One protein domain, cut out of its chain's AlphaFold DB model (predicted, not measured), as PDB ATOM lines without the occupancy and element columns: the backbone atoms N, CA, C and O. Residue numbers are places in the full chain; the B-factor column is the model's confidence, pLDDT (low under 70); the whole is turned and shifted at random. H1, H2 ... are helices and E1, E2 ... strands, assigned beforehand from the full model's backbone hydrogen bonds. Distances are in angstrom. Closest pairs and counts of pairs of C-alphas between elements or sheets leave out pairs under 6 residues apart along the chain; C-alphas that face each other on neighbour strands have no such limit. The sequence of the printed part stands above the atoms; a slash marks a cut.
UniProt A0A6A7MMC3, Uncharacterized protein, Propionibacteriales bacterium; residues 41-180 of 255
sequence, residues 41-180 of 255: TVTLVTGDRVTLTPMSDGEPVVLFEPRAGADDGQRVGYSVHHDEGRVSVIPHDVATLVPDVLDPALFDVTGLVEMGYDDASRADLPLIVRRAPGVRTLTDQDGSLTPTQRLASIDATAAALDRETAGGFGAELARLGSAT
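What this domain is: This is residues 41 to 180 of the 255 residues of an uncharacterized protein of Propionibacteriales bacterium (UniProt A0A6A7MMC3). Two lobes stand end to end along the longest axis: the first holds the sheet E1-E2-E3 and the hairpin E4-E5, with H2 packed on both, and the second holds the strongly twisted sheet E6-E8-E7. The longest helix, H3, only grazes this second sheet with its first residues and then runs on past it, while the short helix H1 sits near the middle of the whole. The printed part has 140 residues, with three named helices and eight named strands in the order E1 E2 E3 E4 E5 H1 H2 E6 E7 E8 H3. The three sheets are antiparallel, and the class is mixed, helices and strands. The whole is compact, with a radius of gyration of the C-alphas of 15.1 A and spans of 51 by 37 by 26 A.

Where its parts are: E1, residues 41 to 43, begins at C-alpha 41 (226.954, 214.717, 258.813). E2 is residues 49 to 55, 19.2 A long, and E3 is residues 58 to 65, 22.4 A. E4, residues 78 to 83, is 16.0 A long, and E5, residues 86 to 91, is 16.7 A. H1 is residues 104 to 107 and H2 residues 109 to 114. E6, residues 124 to 130, begins at C-alpha 124 (215.061, 209.701, 255.919) and is 18.5 A long. E7 is residues 145 to 151, 15.7 A, and E8 residues 156 to 162, 18.6 A. H3, residues 166 to 180, is 21.5 A long and ends at C-alpha 180 (207.881, 220.395, 281.365).

How they stand to each other: E1, E2 and E3 form a meander, each strand the antiparallel neighbour of the one before; N 42 and O 50 are 2.8 A apart, N 51 and O 63 2.9 A. H2 is on this sheet at a height over the sheet of 8.8 A, across the strands and only just over E1, on which 3 of its 6 C-alphas fall. The closest C-alphas of H2 and E5 are those of Val 109 and Ser 88, 5.4 A apart. E4 and E5 are a hairpin, with N 81 and O 88 2.8 A apart, and E5 and E3 are near each other. H1 and H2 are close but not clearly touching; the closest C-alphas, of Ala 105 and Gly 111, are 7.5 A apart. E1 and E6 are only just apart, at 8.3 A. E8 is the inner strand between E6 and E7: N 127 and O 159 are 2.8 A apart, as are N 148 and O 158. H3 only grazes that sheet with residues 166 to 169. H2 and H3 have every O i to N i+4 pair within hydrogen-bond range; H1 is too short for one.

The domain as a whole: The C-alphas farthest apart, of Asp 57 and Gly 134, are 51.6 A apart. The printed part has no cut. The links E3 to E4, E5 to H1 and E6 to E7 are long. Mean pLDDT of the printed part is 89.1; residues 72 to 74, 133 to 142 and 180 are under 70.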
ATOM      1  N   THR A  41     228.023 213.825 258.342       97.31
ATOM      2  CA  THR A  41     226.954 214.717 258.813       97.31
ATOM      3  C   THR A  41     225.694 213.918 259.097       97.31
ATOM      4  O   THR A  41     225.286 213.097 258.282       97.31
ATOM      5  N   VAL A  42     225.064 214.177 260.238       97.56
ATOM      6  CA  VAL A  42     223.819 213.542 260.667       97.56
ATOM      7  C   VAL A  42     222.804 214.623 261.009       97.56
ATOM      8  O   VAL A  42     223.054 215.461 261.877       97.56
ATOM      9  N   THR A  43     221.639 214.577 260.373       97.50
ATOM     10  CA  THR A  43     220.457 215.321 260.819       97.50
ATOM     11  C   THR A  43     219.760 214.551 261.941       97.50
ATOM     12  O   THR A  43     219.286 213.430 261.738       97.50
ATOM     13  N   LEU A  44     219.701 215.145 263.133       97.25
ATOM     14  CA  LEU A  44     219.038 214.568 264.304       97.25
ATOM     15  C   LEU A  44     217.512 214.601 264.159       97.25
ATOM     16  O   LEU A  44     216.957 215.325 263.334       97.25
ATOM     17  N   VAL A  45     216.809 213.880 265.038       95.38
ATOM     18  CA  VAL A  45     215.333 213.900 265.115       95.38
ATOM     19  C   VAL A  45     214.760 215.304 265.362       95.38
ATOM     20  O   VAL A  45     213.615 215.584 265.018       95.38
ATOM     21  N   THR A  46     215.556 216.204 265.944       94.25
ATOM     22  CA  THR A  46     215.202 217.615 266.136       94.25
ATOM     23  C   THR A  46     215.357 218.451 264.863       94.25
ATOM     24  O   THR A  46     214.860 219.568 264.808       94.25
ATOM     25  N   GLY A  47     216.023 217.934 263.831       94.75
ATOM     26  CA  GLY A  47     216.392 218.668 262.623       94.75
ATOM     27  C   GLY A  47     217.681 219.483 262.750       94.75
ATOM     28  O   GLY A  47     218.061 220.151 261.793       94.75
ATOM     29  N   ASP A  48     218.355 219.450 263.905       96.00
ATOM     30  CA  ASP A  48     219.713 219.987 264.032       96.00
ATOM     31  C   ASP A  48     220.689 219.068 263.293       96.00
ATOM     32  O   ASP A  48     220.577 217.841 263.385       96.00
ATOM     33  N   ARG A  49     221.658 219.641 262.575       97.25
ATOM     34  CA  ARG A  49     222.676 218.864 261.861       97.25
ATOM     35  C   ARG A  49     223.978 218.873 262.644       97.25
ATOM     36  O   ARG A  49     224.451 219.918 263.096       97.25
ATOM     37  N   VAL A  50     224.556 217.690 262.797       97.75
ATOM     38  CA  VAL A  50     225.811 217.470 263.508       97.75
ATOM     39  C   VAL A  50     226.816 216.875 262.543       97.75
ATOM     40  O   VAL A  50     226.572 215.817 261.969       97.75
ATOM     41  N   THR A  51     227.957 217.533 262.381       97.62
ATOM     42  CA  THR A  51     229.061 217.017 261.570       97.62
ATOM     43  C   THR A  51     230.184 216.531 262.475       97.62
ATOM     44  O   THR A  51     230.750 217.314 263.242       97.62
ATOM     45  N   LEU A  52     230.512 215.243 262.373       95.56
ATOM     46  CA  LEU A  52     231.663 214.618 263.014       95.56
ATOM     47  C   LEU A  52     232.844 214.622 262.049       95.56
ATOM     48  O   LEU A  52     232.750 214.097 260.942       95.56
ATOM     49  N   THR A  53     233.967 215.185 262.480       93.25
ATOM     50  CA  THR A  53     235.238 215.108 261.754       93.25
ATOM     51  C   THR A  53     236.228 214.293 262.585       93.25
ATOM     52  O   THR A  53     236.616 214.752 263.666       93.25
ATOM     53  N   PRO A  54     236.636 213.096 262.125       89.06
ATOM     54  CA  PRO A  54     237.636 212.292 262.816       89.06
ATOM     55  C   PRO A  54     238.951 213.064 262.971       89.06
ATOM     56  O   PRO A  54     239.380 213.755 262.047       89.06
ATOM     57  N   MET A  55     239.613 212.923 264.118       85.50
ATOM     58  CA  MET A  55     240.975 213.423 264.314       85.50
ATOM     59  C   MET A  55     241.951 212.262 264.456       85.50
ATOM     60  O   MET A  55     241.616 211.223 265.016       85.50
ATOM     61  N   SER A  56     243.170 212.443 263.944       79.69
ATOM     62  CA  SER A  56     244.205 211.404 263.971       79.69
ATOM     63  C   SER A  56     244.660 211.037 265.389       79.69
ATOM     64  O   SER A  56     245.074 209.904 265.597       79.69
ATOM     65  N   ASP A  57     244.549 211.963 266.350       71.50
ATOM     66  CA  ASP A  57     245.143 211.832 267.688       71.50
ATOM     67  C   ASP A  57     244.193 212.252 268.833       71.50
ATOM     68  O   ASP A  57     244.611 212.908 269.790       71.50
ATOM     69  N   GLY A  58     242.904 211.904 268.769       79.12
ATOM     70  CA  GLY A  58     241.992 212.165 269.887       79.12
ATOM     71  C   GLY A  58     240.512 212.127 269.535       79.12
ATOM     72  O   GLY A  58     240.108 211.522 268.545       79.12
ATOM     73  N   GLU A  59     239.713 212.790 270.372       86.25
ATOM     74  CA  GLU A  59     238.268 212.908 270.180       86.25
ATOM     75  C   GLU A  59     237.932 213.631 268.863       86.25
ATOM     76  O   GLU A  59     238.614 214.598 268.494       86.25
ATOM     77  N   PRO A  60     236.882 213.199 268.145       89.75
ATOM     78  CA  PRO A  60     236.462 213.841 266.907       89.75
ATOM     79  C   PRO A  60     235.989 215.277 267.163       89.75
ATOM     80  O   PRO A  60     235.418 215.602 268.207       89.75
ATOM     81  N   VAL A  61     236.187 216.145 266.171       91.62
ATOM     82  CA  VAL A  61     235.626 217.501 266.193       91.62
ATOM     83  C   VAL A  61     234.147 217.425 265.836       91.62
ATOM     84  O   VAL A  61     233.778 216.806 264.837       91.62
ATOM     85  N   VAL A  62     233.314 218.093 266.633       95.75
ATOM     86  CA  VAL A  62     231.863 218.167 266.436       95.75
ATOM     87  C   VAL A  62     231.476 219.589 266.036       95.75
ATOM     88  O   VAL A  62     231.761 220.542 266.763       95.75
ATOM     89  N   LEU A  63     230.828 219.735 264.881       96.06
ATOM     90  CA  LEU A  63     230.264 220.996 264.403       96.06
ATOM     91  C   LEU A  63     228.734 220.923 264.410       96.06
ATOM     92  O   LEU A  63     228.164 219.911 264.007       96.06
ATOM     93  N   PHE A  64     228.089 222.008 264.843       95.81
ATOM     94  CA  PHE A  64     226.634 222.103 264.966       95.81
ATOM     95  C   PHE A  64     226.062 223.126 263.990       95.81
ATOM     96  O   PHE A  64     226.503 224.277 263.954       95.81
ATOM     97  N   GLU A  65     225.016 222.721 263.283       95.31
ATOM     98  CA  GLU A  65     224.141 223.580 262.493       95.31
ATOM     99  C   GLU A  65     222.732 223.467 263.090       95.31
ATOM    100  O   GLU A  65     222.055 222.458 262.876       95.31
ATOM    101  N   PRO A  66     222.288 224.459 263.882       94.12
ATOM    102  CA  PRO A  66     220.949 224.436 264.450       94.12
ATOM    103  C   PRO A  66     219.872 224.404 263.369       94.12
ATOM    104  O   PRO A  66     220.022 225.030 262.313       94.12
ATOM    105  N   ARG A  67     218.750 223.743 263.660       92.38
ATOM    106  CA  ARG A  67     217.558 223.797 262.807       92.38
ATOM    107  C   ARG A  67     217.099 225.245 262.602       92.38
ATOM    108  O   ARG A  67     217.260 226.106 263.470       92.38
ATOM    109  N   ALA A  68     216.474 225.516 261.458       88.06
ATOM    110  CA  ALA A  68     215.937 226.842 261.168       88.06
ATOM    111  C   ALA A  68     214.906 227.275 262.233       88.06
ATOM    112  O   ALA A  68     214.011 226.506 262.588       88.06
ATOM    113  N   GLY A  69     215.030 228.508 262.736       84.88
ATOM    114  CA  GLY A  69     214.144 229.053 263.774       84.88
ATOM    115  C   GLY A  69     214.421 228.536 265.191       84.88
ATOM    116  O   GLY A  69     213.623 228.767 266.093       84.88
ATOM    117  N   ALA A  70     215.530 227.826 265.425       82.56
ATOM    118  CA  ALA A  70     215.925 227.420 266.777       82.56
ATOM    119  C   ALA A  70     216.383 228.598 267.654       82.56
ATOM    120  O   ALA A  70     216.354 228.520 268.882       82.56
ATOM    121  N   ASP A  71     216.816 229.691 267.033       76.88
ATOM    122  CA  ASP A  71     217.448 230.844 267.656       76.88
ATOM    123  C   ASP A  71     216.497 232.036 267.851       76.88
ATOM    124  O   ASP A  71     216.960 233.173 267.814       76.88
ATOM    125  N   ASP A  72     215.200 231.787 268.105       68.62
ATOM    126  CA  ASP A  72     214.093 232.748 268.346       68.62
ATOM    127  C   ASP A  72     214.330 233.725 269.541       68.62
ATOM    128  O   ASP A  72     213.515 233.884 270.453       68.62
ATOM    129  N   GLY A  73     215.472 234.409 269.571       62.31
ATOM    130  CA  GLY A  73     215.953 235.289 270.633       62.31
ATOM    131  C   GLY A  73     216.851 234.621 271.682       62.31
ATOM    132  O   GLY A  73     217.330 235.317 272.580       62.31
ATOM    133  N   GLN A  74     217.118 233.313 271.588       66.56
ATOM    134  CA  GLN A  74     217.917 232.553 272.558       66.56
ATOM    135  C   GLN A  74     219.041 231.777 271.856       66.56
ATOM    136  O   GLN A  74     218.877 231.277 270.750       66.56
ATOM    137  N   ARG A  75     220.202 231.648 272.510       75.12
ATOM    138  CA  ARG A  75     221.286 230.790 272.010       75.12
ATOM    139  C   ARG A  75     220.886 229.318 272.138       75.12
ATOM    140  O   ARG A  75     220.584 228.877 273.247       75.12
ATOM    141  N   VAL A  76     220.967 228.577 271.035       85.19
ATOM    142  CA  VAL A  76     220.817 227.115 271.016       85.19
ATOM    143  C   VAL A  76     221.998 226.485 271.754       85.19
ATOM    144  O   VAL A  76     223.151 226.860 271.527       85.19
ATOM    145  N   GLY A  77     221.713 225.584 272.691       92.81
ATOM    146  CA  GLY A  77     222.718 224.897 273.497       92.81
ATOM    147  C   GLY A  77     222.656 223.390 273.291       92.81
ATOM    148  O   GLY A  77     221.575 222.843 273.088       92.81
ATOM    149  N   TYR A  78     223.814 222.740 273.385       96.12
ATOM    150  CA  TYR A  78     223.971 221.299 273.216       96.12
ATOM    151  C   TYR A  78     224.805 220.731 274.360       96.12
ATOM    152  O   TYR A  78     225.799 221.336 274.774       96.12
ATOM    153  N   SER A  79     224.419 219.553 274.836       96.56
ATOM    154  CA  SER A  79     225.234 218.715 275.710       96.56
ATOM    155  C   SER A  79     225.902 217.645 274.858       96.56
ATOM    156  O   SER A  79     225.220 216.867 274.193       96.56
ATOM    157  N   VAL A  80     227.235 217.643 274.849       96.94
ATOM    158  CA  VAL A  80     228.047 216.688 274.087       96.94
ATOM    159  C   VAL A  80     228.683 215.719 275.066       96.94
ATOM    160  O   VAL A  80     229.360 216.137 276.008       96.94
ATOM    161  N   HIS A  81     228.458 214.434 274.840       95.69
ATOM    162  CA  HIS A  81     229.007 213.354 275.640       95.69
ATOM    163  C   HIS A  81     229.970 212.546 274.784       95.69
ATOM    164  O   HIS A  81     229.618 212.127 273.686       95.69
ATOM    165  N   HIS A  82     231.172 212.346 275.314       93.69
ATOM    166  CA  HIS A  82     232.181 211.466 274.747       93.69
ATOM    167  C   HIS A  82     232.325 210.274 275.688       93.69
ATOM    168  O   HIS A  82     232.683 210.463 276.853       93.69
ATOM    169  N   ASP A  83     232.003 209.079 275.205       89.88
ATOM    170  CA  ASP A  83     232.080 207.838 275.979       89.88
ATOM    171  C   ASP A  83     232.685 206.736 275.114       89.88
ATOM    172  O   ASP A  83     232.171 206.430 274.041       89.88
ATOM    173  N   GLU A  84     233.824 206.190 275.542       86.56
ATOM    174  CA  GLU A  84     234.543 205.114 274.838       86.56
ATOM    175  C   GLU A  84     234.752 205.366 273.323       86.56
ATOM    176  O   GLU A  84     234.713 204.443 272.510       86.56
ATOM    177  N   GLY A  85     234.984 206.625 272.932       84.25
ATOM    178  CA  GLY A  85     235.166 207.034 271.531       84.25
ATOM    179  C   GLY A  85     233.866 207.215 270.734       84.25
ATOM    180  O   GLY A  85     233.920 207.444 269.525       84.25
ATOM    181  N   ARG A  86     232.702 207.134 271.386       91.00
ATOM    182  CA  ARG A  86     231.391 207.480 270.824       91.00
ATOM    183  C   ARG A  86     230.994 208.893 271.218       91.00
ATOM    184  O   ARG A  86     231.302 209.350 272.320       91.00
ATOM    185  N   VAL A  87     230.282 209.561 270.319       96.19
ATOM    186  CA  VAL A  87     229.786 210.921 270.510       96.19
ATOM    187  C   VAL A  87     228.270 210.925 270.517       96.19
ATOM    188  O   VAL A  87     227.640 210.597 269.512       96.19
ATOM    189  N   SER A  88     227.695 211.416 271.613       97.38
ATOM    190  CA  SER A  88     226.263 211.688 271.718       97.38
ATOM    191  C   SER A  88     226.004 213.178 271.912       97.38
ATOM    192  O   SER A  88     226.689 213.840 272.694       97.38
ATOM    193  N   VAL A  89     225.005 213.718 271.215       97.94
ATOM    194  CA  VAL A  89     224.671 215.151 271.223       97.94
ATOM    195  C   VAL A  89     223.203 215.338 271.559       97.94
ATOM    196  O   VAL A  89     222.332 215.008 270.761       97.94
ATOM    197  N   ILE A  90     222.927 215.942 272.713       97.38
ATOM    198  CA  ILE A  90     221.563 216.227 273.168       97.38
ATOM    199  C   ILE A  90     221.318 217.743 273.120       97.38
ATOM    200  O   ILE A  90     221.934 218.486 273.898       97.38
ATOM    201  N   PRO A  91     220.420 218.233 272.246       95.81
ATOM    202  CA  PRO A  91     219.973 219.623 272.272       95.81
ATOM    203  C   PRO A  91     219.255 219.958 273.590       95.81
ATOM    204  O   PRO A  91     218.462 219.177 274.119       95.81
ATOM    205  N   HIS A  92     219.543 221.128 274.163       94.75
ATOM    206  CA  HIS A  92     219.040 221.516 275.489       94.75
ATOM    207  C   HIS A  92     217.516 221.688 275.551       94.75
ATOM    208  O   HIS A  92     216.930 221.557 276.624       94.75
ATOM    209  N   ASP A  93     216.878 222.002 274.428       91.75
ATOM    210  CA  ASP A  93     215.435 222.213 274.317       91.75
ATOM    211  C   ASP A  93     214.623 220.906 274.390       91.75
ATOM    212  O   ASP A  93     213.451 220.938 274.771       91.75
ATOM    213  N   VAL A  94     215.253 219.759 274.116       93.88
ATOM    214  CA  VAL A  94     214.653 218.419 274.257       93.88
ATOM    215  C   VAL A  94     215.265 217.586 275.382       93.88
ATOM    216  O   VAL A  94     214.783 216.489 275.652       93.88
ATOM    217  N   ALA A  95     216.287 218.092 276.077       94.81
ATOM    218  CA  ALA A  95     217.010 217.344 277.107       94.81
ATOM    219  C   ALA A  95     216.101 216.784 278.218       94.81
ATOM    220  O   ALA A  95     216.358 215.706 278.737       94.81
ATOM    221  N   THR A  96     215.009 217.474 278.560       95.25
ATOM    222  CA  THR A  96     214.034 217.021 279.571       95.25
ATOM    223  C   THR A  96     213.146 215.864 279.118       95.25
ATOM    224  O   THR A  96     212.458 215.269 279.943       95.25
ATOM    225  N   LEU A  97     213.142 215.551 277.822       94.31
ATOM    226  CA  LEU A  97     212.413 214.426 277.243       94.31
ATOM    227  C   LEU A  97     213.269 213.152 277.185       94.31
ATOM    228  O   LEU A  97     212.727 212.077 276.939       94.31
ATOM    229  N   VAL A  98     214.580 213.256 277.408       95.56
ATOM    230  CA  VAL A  98     215.524 212.133 277.388       95.56
ATOM    231  C   VAL A  98     215.797 211.687 278.833       95.56
ATOM    232  O   VAL A  98     216.122 212.536 279.662       95.56
ATOM    233  N   PRO A  99     215.705 210.386 279.178       95.19
ATOM    234  CA  PRO A  99     215.456 209.229 278.309       95.19
ATOM    235  C   PRO A  99     213.983 208.779 278.242       95.19
ATOM    236  O   PRO A  99     213.668 207.798 277.575       95.19
ATOM    237  N   ASP A 100     213.083 209.426 278.988       91.94
ATOM    238  CA  ASP A 100     211.748 208.872 279.262       91.94
ATOM    239  C   ASP A 100     210.810 208.877 278.044       91.94
ATOM    240  O   ASP A 100     210.005 207.959 277.860       91.94
ATOM    241  N   VAL A 101     210.882 209.927 277.223       92.12
ATOM    242  CA  VAL A 101     210.041 210.121 276.031       92.12
ATOM    243  C   VAL A 101     210.837 209.875 274.751       92.12
ATOM    244  O   VAL A 101     210.311 209.275 273.815       92.12
ATOM    245  N   LEU A 102     212.087 210.338 274.709       94.88
ATOM    246  CA  LEU A 102     213.008 210.168 273.591       94.88
ATOM    247  C   LEU A 102     214.155 209.244 273.998       94.88
ATOM    248  O   LEU A 102     214.789 209.449 275.032       94.88
ATOM    249  N   ASP A 103     214.429 208.250 273.157       95.69
ATOM    250  CA  ASP A 103     215.514 207.296 273.370       95.69
ATOM    251  C   ASP A 103     216.883 207.991 273.189       95.69
ATOM    252  O   ASP A 103     217.084 208.655 272.165       95.69
ATOM    253  N   PRO A 104     217.838 207.849 274.132       96.50
ATOM    254  CA  PRO A 104     219.201 208.362 273.983       96.50
ATOM    255  C   PRO A 104     219.904 207.937 272.688       96.50
ATOM    256  O   PRO A 104     220.712 208.702 272.165       96.50
ATOM    257  N   ALA A 105     219.584 206.761 272.137       95.94
ATOM    258  CA  ALA A 105     220.170 206.271 270.889       95.94
ATOM    259  C   ALA A 105     219.817 207.144 269.669       95.94
ATOM    260  O   ALA A 105     220.543 207.132 268.679       95.94
ATOM    261  N   LEU A 106     218.749 207.953 269.738       96.81
ATOM    262  CA  LEU A 106     218.421 208.944 268.698       96.81
ATOM    263  C   LEU A 106     219.413 210.115 268.649       96.81
ATOM    264  O   LEU A 106     219.364 210.924 267.723       96.81
ATOM    265  N   PHE A 107     220.278 210.208 269.654       97.75
ATOM    266  CA  PHE A 107     221.262 211.265 269.837       97.75
ATOM    267  C   PHE A 107     222.700 210.729 269.856       97.75
ATOM    268  O   PHE A 107     223.623 211.530 269.982       97.75
ATOM    269  N   ASP A 108     222.904 209.410 269.725       97.06
ATOM    270  CA  ASP A 108     224.220 208.787 269.532       97.06
ATOM    271  C   ASP A 108     224.650 208.960 268.073       97.06
ATOM    272  O   ASP A 108     224.286 208.189 267.185       97.06
ATOM    273  N   VAL A 109     225.410 210.019 267.812       97.25
ATOM    274  CA  VAL A 109     225.800 210.419 266.458       97.25
ATOM    275  C   VAL A 109     226.748 209.390 265.852       97.25
ATOM    276  O   VAL A 109     226.623 209.066 264.673       97.25
ATOM    277  N   THR A 110     227.656 208.830 266.653       95.81
ATOM    278  CA  THR A 110     228.548 207.758 266.197       95.81
ATOM    279  C   THR A 110     227.744 206.521 265.800       95.81
ATOM    280  O   THR A 110     227.928 206.014 264.696       95.81
ATOM    281  N   GLY A 111     226.807 206.077 266.641       95.81
ATOM    282  CA  GLY A 111     225.938 204.937 266.345       95.81
ATOM    283  C   GLY A 111     225.053 205.159 265.113       95.81
ATOM    284  O   GLY A 111     224.888 204.254 264.296       95.81
ATOM    285  N   LEU A 112     224.523 206.371 264.925       96.81
ATOM    286  CA  LEU A 112     223.749 206.724 263.730       96.81
ATOM    287  C   LEU A 112     224.597 206.643 262.452       96.81
ATOM    288  O   LEU A 112     224.123 206.102 261.453       96.81
ATOM    289  N   VAL A 113     225.850 207.109 262.482       95.75
ATOM    290  CA  VAL A 113     226.786 206.964 261.352       95.75
ATOM    291  C   VAL A 113     227.126 205.490 261.102       95.75
ATOM    292  O   VAL A 113     227.068 205.038 259.962       95.75
ATOM    293  N   GLU A 114     227.417 204.711 262.149       94.88
ATOM    294  CA  GLU A 114     227.716 203.270 262.041       94.88
ATOM    295  C   GLU A 114     226.557 202.474 261.414       94.88
ATOM    296  O   GLU A 114     226.784 201.510 260.682       94.88
ATOM    297  N   MET A 115     225.312 202.891 261.663       94.81
ATOM    298  CA  MET A 115     224.112 202.296 261.068       94.81
ATOM    299  C   MET A 115     223.799 202.796 259.645       94.81
ATOM    300  O   MET A 115     222.851 202.302 259.031       94.81
ATOM    301  N   GLY A 116     224.559 203.755 259.107       95.56
ATOM    302  CA  GLY A 116     224.295 204.365 257.798       95.56
ATOM    303  C   GLY A 116     223.102 205.328 257.802       95.56
ATOM    304  O   GLY A 116     222.415 205.484 256.790       95.56
ATOM    305  N   TYR A 117     222.818 205.949 258.949       96.25
ATOM    306  CA  TYR A 117     221.812 207.002 259.109       96.25
ATOM    307  C   TYR A 117     222.435 208.402 259.109       96.25
ATOM    308  O   TYR A 117     221.880 209.333 259.695       96.25
ATOM    309  N   ASP A 118     223.543 208.575 258.400       95.69
ATOM    310  CA  ASP A 118     224.071 209.878 258.011       95.69
ATOM    311  C   ASP A 118     223.329 210.450 256.784       95.69
ATOM    312  O   ASP A 118     222.522 209.776 256.125       95.69
ATOM    313  N   ASP A 119     223.573 211.729 256.510       95.69
ATOM    314  CA  ASP A 119     222.943 212.513 255.447       95.69
ATOM    315  C   ASP A 119     223.398 212.107 254.034       95.69
ATOM    316  O   ASP A 119     222.683 212.377 253.072       95.69
ATOM    317  N   ALA A 120     224.563 211.469 253.882       95.44
ATOM    318  CA  ALA A 120     225.049 211.010 252.581       95.44
ATOM    319  C   ALA A 120     224.476 209.635 252.203       95.44
ATOM    320  O   ALA A 120     224.253 209.362 251.022       95.44
ATOM    321  N   SER A 121     224.210 208.779 253.193       94.50
ATOM    322  CA  SER A 121     223.722 207.410 252.982       94.50
ATOM    323  C   SER A 121     222.209 207.307 252.776       94.50
ATOM    324  O   SER A 121     221.731 206.371 252.128       94.50
ATOM    325  N   ARG A 122     221.428 208.236 253.335       94.19
ATOM    326  CA  ARG A 122     219.957 208.169 253.334       94.19
ATOM    327  C   ARG A 122     219.335 209.566 253.236       94.19
ATOM    328  O   ARG A 122     220.043 210.552 253.372       94.19
ATOM    329  N   ALA A 123     218.031 209.674 252.986       93.19
ATOM    330  CA  ALA A 123     217.297 210.950 253.047       93.19
ATOM    331  C   ALA A 123     216.329 211.017 254.241       93.19
ATOM    332  O   ALA A 123     215.956 212.098 254.687       93.19
ATOM    333  N   ASP A 124     215.954 209.859 254.781       93.75
ATOM    334  CA  ASP A 124     215.061 209.701 255.919       93.75
ATOM    335  C   ASP A 124     215.764 209.060 257.124       93.75
ATOM    336  O   ASP A 124     216.724 208.300 256.987       93.75
ATOM    337  N   LEU A 125     215.241 209.337 258.316       95.12
ATOM    338  CA  LEU A 125     215.636 208.708 259.569       95.12
ATOM    339  C   LEU A 125     214.549 207.706 260.009       95.12
ATOM    340  O   LEU A 125     213.427 208.119 260.319       95.12
ATOM    341  N   PRO A 126     214.837 206.392 260.050       94.75
ATOM    342  CA  PRO A 126     213.885 205.390 260.531       94.75
ATOM    343  C   PRO A 126     213.659 205.494 262.037       94.75
ATOM    344  O   PRO A 126     214.611 205.470 262.814       94.75
ATOM    345  N   LEU A 127     212.397 205.532 262.461       94.31
ATOM    346  CA  LEU A 127     211.996 205.677 263.859       94.31
ATOM    347  C   LEU A 127     210.919 204.662 264.245       94.31
ATOM    348  O   LEU A 127     210.087 204.256 263.432       94.31
ATOM    349  N   ILE A 128     210.889 204.300 265.528       93.75
ATOM    350  CA  ILE A 128     209.801 203.525 266.130       93.75
ATOM    351  C   ILE A 128     209.043 204.444 267.081       93.75
ATOM    352  O   ILE A 128     209.562 204.870 268.107       93.75
ATOM    353  N   VAL A 129     207.787 204.732 266.751       91.75
ATOM    354  CA  VAL A 129     206.939 205.647 267.514       91.75
ATOM    355  C   VAL A 129     205.877 204.855 268.255       91.75
ATOM    356  O   VAL A 129     205.067 204.147 267.652       91.75
ATOM    357  N   ARG A 130     205.842 204.999 269.579       89.31
ATOM    358  CA  ARG A 130     204.813 204.389 270.424       89.31
ATOM    359  C   ARG A 130     203.764 205.430 270.794       89.31
ATOM    360  O   ARG A 130     204.097 206.529 271.233       89.31
ATOM    361  N   ARG A 131     202.484 205.091 270.631       77.31
ATOM    362  CA  ARG A 131     201.372 205.991 270.963       77.31
ATOM    363  C   ARG A 131     200.684 205.522 272.236       77.31
ATOM    364  O   ARG A 131     200.077 204.456 272.249       77.31
ATOM    365  N   ALA A 132     200.701 206.359 273.269       73.81
ATOM    366  CA  ALA A 132     199.865 206.133 274.438       73.81
ATOM    367  C   ALA A 132     198.380 206.399 274.100       73.81
ATOM    368  O   ALA A 132     198.064 207.389 273.425       73.81
ATOM    369  N   PRO A 133     197.448 205.537 274.540       66.56
ATOM    370  CA  PRO A 133     196.023 205.734 274.302       66.56
ATOM    371  C   PRO A 133     195.532 207.035 274.955       66.56
ATOM    372  O   PRO A 133     195.897 207.357 276.081       66.56
ATOM    373  N   GLY A 134     194.695 207.792 274.240       62.62
ATOM    374  CA  GLY A 134     194.110 209.044 274.740       62.62
ATOM    375  C   GLY A 134     195.015 210.282 274.659       62.62
ATOM    376  O   GLY A 134     194.551 211.377 274.973       62.62
ATOM    377  N   VAL A 135     196.263 210.149 274.197       66.25
ATOM    378  CA  VAL A 135     197.183 211.282 274.003       66.25
ATOM    379  C   VAL A 135     196.989 211.891 272.613       66.25
ATOM    380  O   VAL A 135     196.859 211.180 271.614       66.25
ATOM    381  N   ARG A 136     196.947 213.229 272.541       59.41
ATOM    382  CA  ARG A 136     196.994 213.959 271.267       59.41
ATOM    383  C   ARG A 136     198.356 213.688 270.632       59.41
ATOM    384  O   ARG A 136     199.373 213.983 271.246       59.41
ATOM    385  N   THR A 137     198.368 213.091 269.442       63.22
ATOM    386  CA  THR A 137     199.602 212.918 268.668       63.22
ATOM    387  C   THR A 137     200.265 214.283 268.522       63.22
ATOM    388  O   THR A 137     199.552 215.255 268.266       63.22
ATOM    389  N   LEU A 138     201.594 214.346 268.655       65.38
ATOM    390  CA  LEU A 138     202.361 215.423 268.037       65.38
ATOM    391  C   LEU A 138     201.888 215.499 266.596       65.38
ATOM    392  O   LEU A 138     202.022 214.528 265.850       65.38
ATOM    393  N   THR A 139     201.163 216.562 266.273       54.56
ATOM    394  CA  THR A 139     200.599 216.685 264.946       54.56
ATOM    395  C   THR A 139     201.801 216.804 264.036       54.56
ATOM    396  O   THR A 139     202.566 217.757 264.148       54.56
ATOM    397  N   ASP A 140     201.995 215.803 263.193       62.94
ATOM    398  CA  ASP A 140     202.936 215.871 262.097       62.94
ATOM    399  C   ASP A 140     202.366 216.849 261.064       62.94
ATOM    400  O   ASP A 140     201.796 216.457 260.048       62.94
ATOM    401  N   GLN A 141     202.342 218.134 261.436       58.16
ATOM    402  CA  GLN A 141     201.634 219.179 260.693       58.16
ATOM    403  C   GLN A 141     202.242 219.361 259.310       58.16
ATOM    404  O   GLN A 141     201.526 219.708 258.373       58.16
ATOM    405  N   ASP A 142     203.530 219.048 259.206       64.56
ATOM    406  CA  ASP A 142     204.336 219.217 258.011       64.56
ATOM    407  C   ASP A 142     204.508 217.901 257.230       64.56
ATOM    408  O   ASP A 142     205.156 217.893 256.188       64.56
ATOM    409  N   GLY A 143     203.906 216.792 257.686       73.50
ATOM    410  CA  GLY A 143     204.021 215.488 257.019       73.50
ATOM    411  C   GLY A 143     205.419 214.863 257.111       73.50
ATOM    412  O   GLY A 143     205.785 214.052 256.260       73.50
ATOM    413  N   SER A 144     206.202 215.256 258.112       81.88
ATOM    414  CA  SER A 144     207.567 214.815 258.366       81.88
ATOM    415  C   SER A 144     207.677 213.324 258.659       81.88
ATOM    416  O   SER A 144     208.687 212.712 258.329       81.88
ATOM    417  N   LEU A 145     206.666 212.712 259.277       89.00
ATOM    418  CA  LEU A 145     206.664 211.315 259.699       89.00
ATOM    419  C   LEU A 145     205.740 210.474 258.823       89.00
ATOM    420  O   LEU A 145     204.528 210.412 259.031       89.00
ATOM    421  N   THR A 146     206.332 209.704 257.918       91.25
ATOM    422  CA  THR A 146     205.596 208.747 257.087       91.25
ATOM    423  C   THR A 146     205.509 207.386 257.785       91.25
ATOM    424  O   THR A 146     206.532 206.713 257.928       91.25
ATOM    425  N   PRO A 147     204.321 206.914 258.211       90.94
ATOM    426  CA  PRO A 147     204.172 205.588 258.804       90.94
ATOM    427  C   PRO A 147     204.448 204.496 257.768       90.94
ATOM    428  O   PRO A 147     203.853 204.498 256.692       90.94
ATOM    429  N   THR A 148     205.295 203.527 258.106       93.62
ATOM    430  CA  THR A 148     205.680 202.439 257.195       93.62
ATOM    431  C   THR A 148     205.071 201.105 257.606       93.62
ATOM    432  O   THR A 148     204.544 200.377 256.767       93.62
ATOM    433  N   GLN A 149     205.091 200.777 258.902       94.56
ATOM    434  CA  GLN A 149     204.609 199.487 259.388       94.56
ATOM    435  C   GLN A 149     204.077 199.566 260.818       94.56
ATOM    436  O   GLN A 149     204.701 200.140 261.706       94.56
ATOM    437  N   ARG A 150     202.939 198.912 261.077       93.88
ATOM    438  CA  ARG A 150     202.447 198.724 262.446       93.88
ATOM    439  C   ARG A 150     203.137 197.530 263.104       93.88
ATOM    440  O   ARG A 150     203.092 196.418 262.583       93.88
ATOM    441  N   LEU A 151     203.687 197.753 264.290       94.31
ATOM    442  CA  LEU A 151     204.361 196.755 265.114       94.31
ATOM    443  C   LEU A 151     203.446 196.370 266.282       94.31
ATOM    444  O   LEU A 151     203.588 196.853 267.404       94.31
ATOM    445  N   ALA A 152     202.461 195.511 266.003       91.25
ATOM    446  CA  ALA A 152     201.402 195.169 266.958       91.25
ATOM    447  C   ALA A 152     201.919 194.525 268.257       91.25
ATOM    448  O   ALA A 152     201.326 194.732 269.305       91.25
ATOM    449  N   SER A 153     203.039 193.795 268.209       93.62
ATOM    450  CA  SER A 153     203.611 193.140 269.397       93.62
ATOM    451  C   SER A 153     204.132 194.116 270.458       93.62
ATOM    452  O   SER A 153     204.364 193.697 271.588       93.62
ATOM    453  N   ILE A 154     204.368 195.379 270.092       91.06
ATOM    454  CA  ILE A 154     204.934 196.414 270.972       91.06
ATOM    455  C   ILE A 154     204.100 197.704 270.967       91.06
ATOM    456  O   ILE A 154     204.574 198.749 271.413       91.06
ATOM    457  N   ASP A 155     202.879 197.638 270.423       90.25
ATOM    458  CA  ASP A 155     201.956 198.771 270.277       90.25
ATOM    459  C   ASP A 155     202.601 200.031 269.671       90.25
ATOM    460  O   ASP A 155     202.297 201.169 270.045       90.25
ATOM    461  N   ALA A 156     203.496 199.823 268.705       92.12
ATOM    462  CA  ALA A 156     204.251 200.883 268.054       92.12
ATOM    463  C   ALA A 156     204.024 200.909 266.539       92.12
ATOM    464  O   ALA A 156     203.436 200.002 265.940       92.12
ATOM    465  N   THR A 157     204.523 201.969 265.919       92.88
ATOM    466  CA  THR A 157     204.516 202.180 264.478       92.88
ATOM    467  C   THR A 157     205.929 202.533 264.046       92.88
ATOM    468  O   THR A 157     206.505 203.492 264.556       92.88
ATOM    469  N   ALA A 158     206.482 201.768 263.111       94.25
ATOM    470  CA  ALA A 158     207.662 202.181 262.372       94.25
ATOM    471  C   ALA A 158     207.277 203.335 261.438       94.25
ATOM    472  O   ALA A 158     206.232 203.285 260.777       94.25
ATOM    473  N   ALA A 159     208.102 204.372 261.406       93.62
ATOM    474  CA  ALA A 159     207.922 205.547 260.574       93.62
ATOM    475  C   ALA A 159     209.268 205.995 259.998       93.62
ATOM    476  O   ALA A 159     210.317 205.731 260.579       93.62
ATOM    477  N   ALA A 160     209.225 206.663 258.855       94.62
ATOM    478  CA  ALA A 160     210.360 207.361 258.275       94.62
ATOM    479  C   ALA A 160     210.185 208.860 258.540       94.62
ATOM    480  O   ALA A 160     209.149 209.417 258.171       94.62
ATOM    481  N   LEU A 161     211.159 209.479 259.206       94.44
ATOM    482  CA  LEU A 161     211.237 210.928 259.358       94.44
ATOM    483  C   LEU A 161     212.016 211.509 258.182       94.44
ATOM    484  O   LEU A 161     213.198 211.213 258.031       94.44
ATOM    485  N   ASP A 162     211.375 212.333 257.368       93.88
ATOM    486  CA  ASP A 162     212.053 213.070 256.307       93.88
ATOM    487  C   ASP A 162     212.970 214.151 256.911       93.88
ATOM    488  O   ASP A 162     212.558 214.924 257.782       93.88
ATOM    489  N   ARG A 163     214.236 214.199 256.480       91.25
ATOM    490  CA  ARG A 163     215.228 215.116 257.065       91.25
ATOM    491  C   ARG A 163     215.021 216.573 256.677       91.25
ATOM    492  O   ARG A 163     215.384 217.444 257.462       91.25
ATOM    493  N   GLU A 164     214.419 216.854 255.523       90.44
ATOM    494  CA  GLU A 164     214.128 218.229 255.103       90.44
ATOM    495  C   GLU A 164     213.073 218.866 256.015       90.44
ATOM    496  O   GLU A 164     213.106 220.068 256.285       90.44
ATOM    497  N   THR A 165     212.162 218.047 256.539       89.88
ATOM    498  CA  THR A 165     211.064 218.487 257.413       89.88
ATOM    499  C   THR A 165     211.284 218.169 258.896       89.88
ATOM    500  O   THR A 165     210.511 218.627 259.741       89.88
ATOM    501  N   ALA A 166     212.375 217.478 259.252       91.31
ATOM    502  CA  ALA A 166     212.722 217.130 260.632       91.31
ATOM    503  C   ALA A 166     212.767 218.346 261.575       91.31
ATOM    504  O   ALA A 166     212.396 218.238 262.743       91.31
ATOM    505  N   GLY A 167     213.140 219.526 261.067       91.19
ATOM    506  CA  GLY A 167     213.154 220.766 261.850       91.19
ATOM    507  C   GLY A 167     211.778 221.189 262.383       91.19
ATOM    508  O   GLY A 167     211.700 221.738 263.487       91.19
ATOM    509  N   GLY A 168     210.701 220.912 261.638       90.00
ATOM    510  CA  GLY A 168     209.319 221.164 262.065       90.00
ATOM    511  C   GLY A 168     208.899 220.214 263.184       90.00
ATOM    512  O   GLY A 168     208.435 220.653 264.239       90.00
ATOM    513  N   PHE A 169     209.186 218.918 263.017       90.50
ATOM    514  CA  PHE A 169     208.957 217.910 264.055       90.50
ATOM    515  C   PHE A 169     209.736 218.220 265.346       90.50
ATOM    516  O   PHE A 169     209.171 218.214 266.444       90.50
ATOM    517  N   GLY A 170     211.010 218.592 265.215       91.50
ATOM    518  CA  GLY A 170     211.843 219.041 266.325       91.50
ATOM    519  C   GLY A 170     211.309 220.279 267.041       91.50
ATOM    520  O   GLY A 170     211.447 220.385 268.257       91.50
ATOM    521  N   ALA A 171     210.629 221.187 266.330       91.06
ATOM    522  CA  ALA A 171     209.995 222.360 266.937       91.06
ATOM    523  C   ALA A 171     208.925 221.978 267.950       91.06
ATOM    524  O   ALA A 171     208.840 222.562 269.033       91.06
ATOM    525  N   GLU A 172     208.108 220.992 267.601       90.00
ATOM    526  CA  GLU A 172     207.055 220.515 268.482       90.00
ATOM    527  C   GLU A 172     207.637 219.731 269.670       90.00
ATOM    528  O   GLU A 172     207.166 219.898 270.799       90.00
ATOM    529  N   LEU A 173     208.719 218.965 269.467       90.62
ATOM    530  CA  LEU A 173     209.464 218.333 270.566       90.62
ATOM    531  C   LEU A 173     210.042 219.367 271.540       90.62
ATOM    532  O   LEU A 173     209.850 219.247 272.750       90.62
ATOM    533  N   ALA A 174     210.680 220.421 271.033       90.19
ATOM    534  CA  ALA A 174     211.240 221.497 271.849       90.19
ATOM    535  C   ALA A 174     210.164 222.222 272.681       90.19
ATOM    536  O   ALA A 174     210.369 222.553 273.855       90.19
ATOM    537  N   ARG A 175     208.971 222.436 272.103       89.44
ATOM    538  CA  ARG A 175     207.819 223.008 272.824       89.44
ATOM    539  C   ARG A 175     207.342 222.099 273.953       89.44
ATOM    540  O   ARG A 175     207.041 222.602 275.037       89.44
ATOM    541  N   LEU A 176     207.300 220.785 273.727       88.38
ATOM    542  CA  LEU A 176     206.985 219.812 274.776       88.38
ATOM    543  C   LEU A 176     208.032 219.837 275.896       88.38
ATOM    544  O   LEU A 176     207.654 219.952 277.062       88.38
ATOM    545  N   GLY A 177     209.323 219.805 275.551       85.31
ATOM    546  CA  GLY A 177     210.426 219.836 276.517       85.31
ATOM    547  C   GLY A 177     210.430 221.103 277.377       85.31
ATOM    548  O   GLY A 177     210.620 221.042 278.599       85.31
ATOM    549  N   SER A 178     210.101 222.244 276.768       83.19
ATOM    550  CA  SER A 178     209.963 223.535 277.452       83.19
ATOM    551  C   SER A 178     208.741 223.597 278.376       83.19
ATOM    552  O   SER A 178     208.810 224.195 279.452       83.19
ATOM    553  N   ALA A 179     207.624 222.959 278.007       80.06
ATOM    554  CA  ALA A 179     206.416 222.931 278.834       80.06
ATOM    555  C   ALA A 179     206.645 222.195 280.167       80.06
ATOM    556  O   ALA A 179     206.140 222.631 281.207       80.06
ATOM    557  N   THR A 180     207.472 221.145 280.163       68.75
ATOM    558  CA  THR A 180     207.881 220.395 281.365       68.75
ATOM    559  C   THR A 180     208.759 221.191 282.333       68.75
ATOM    560  O   THR A 180     208.775 220.882 283.521       68.75
TER     561      THR A 180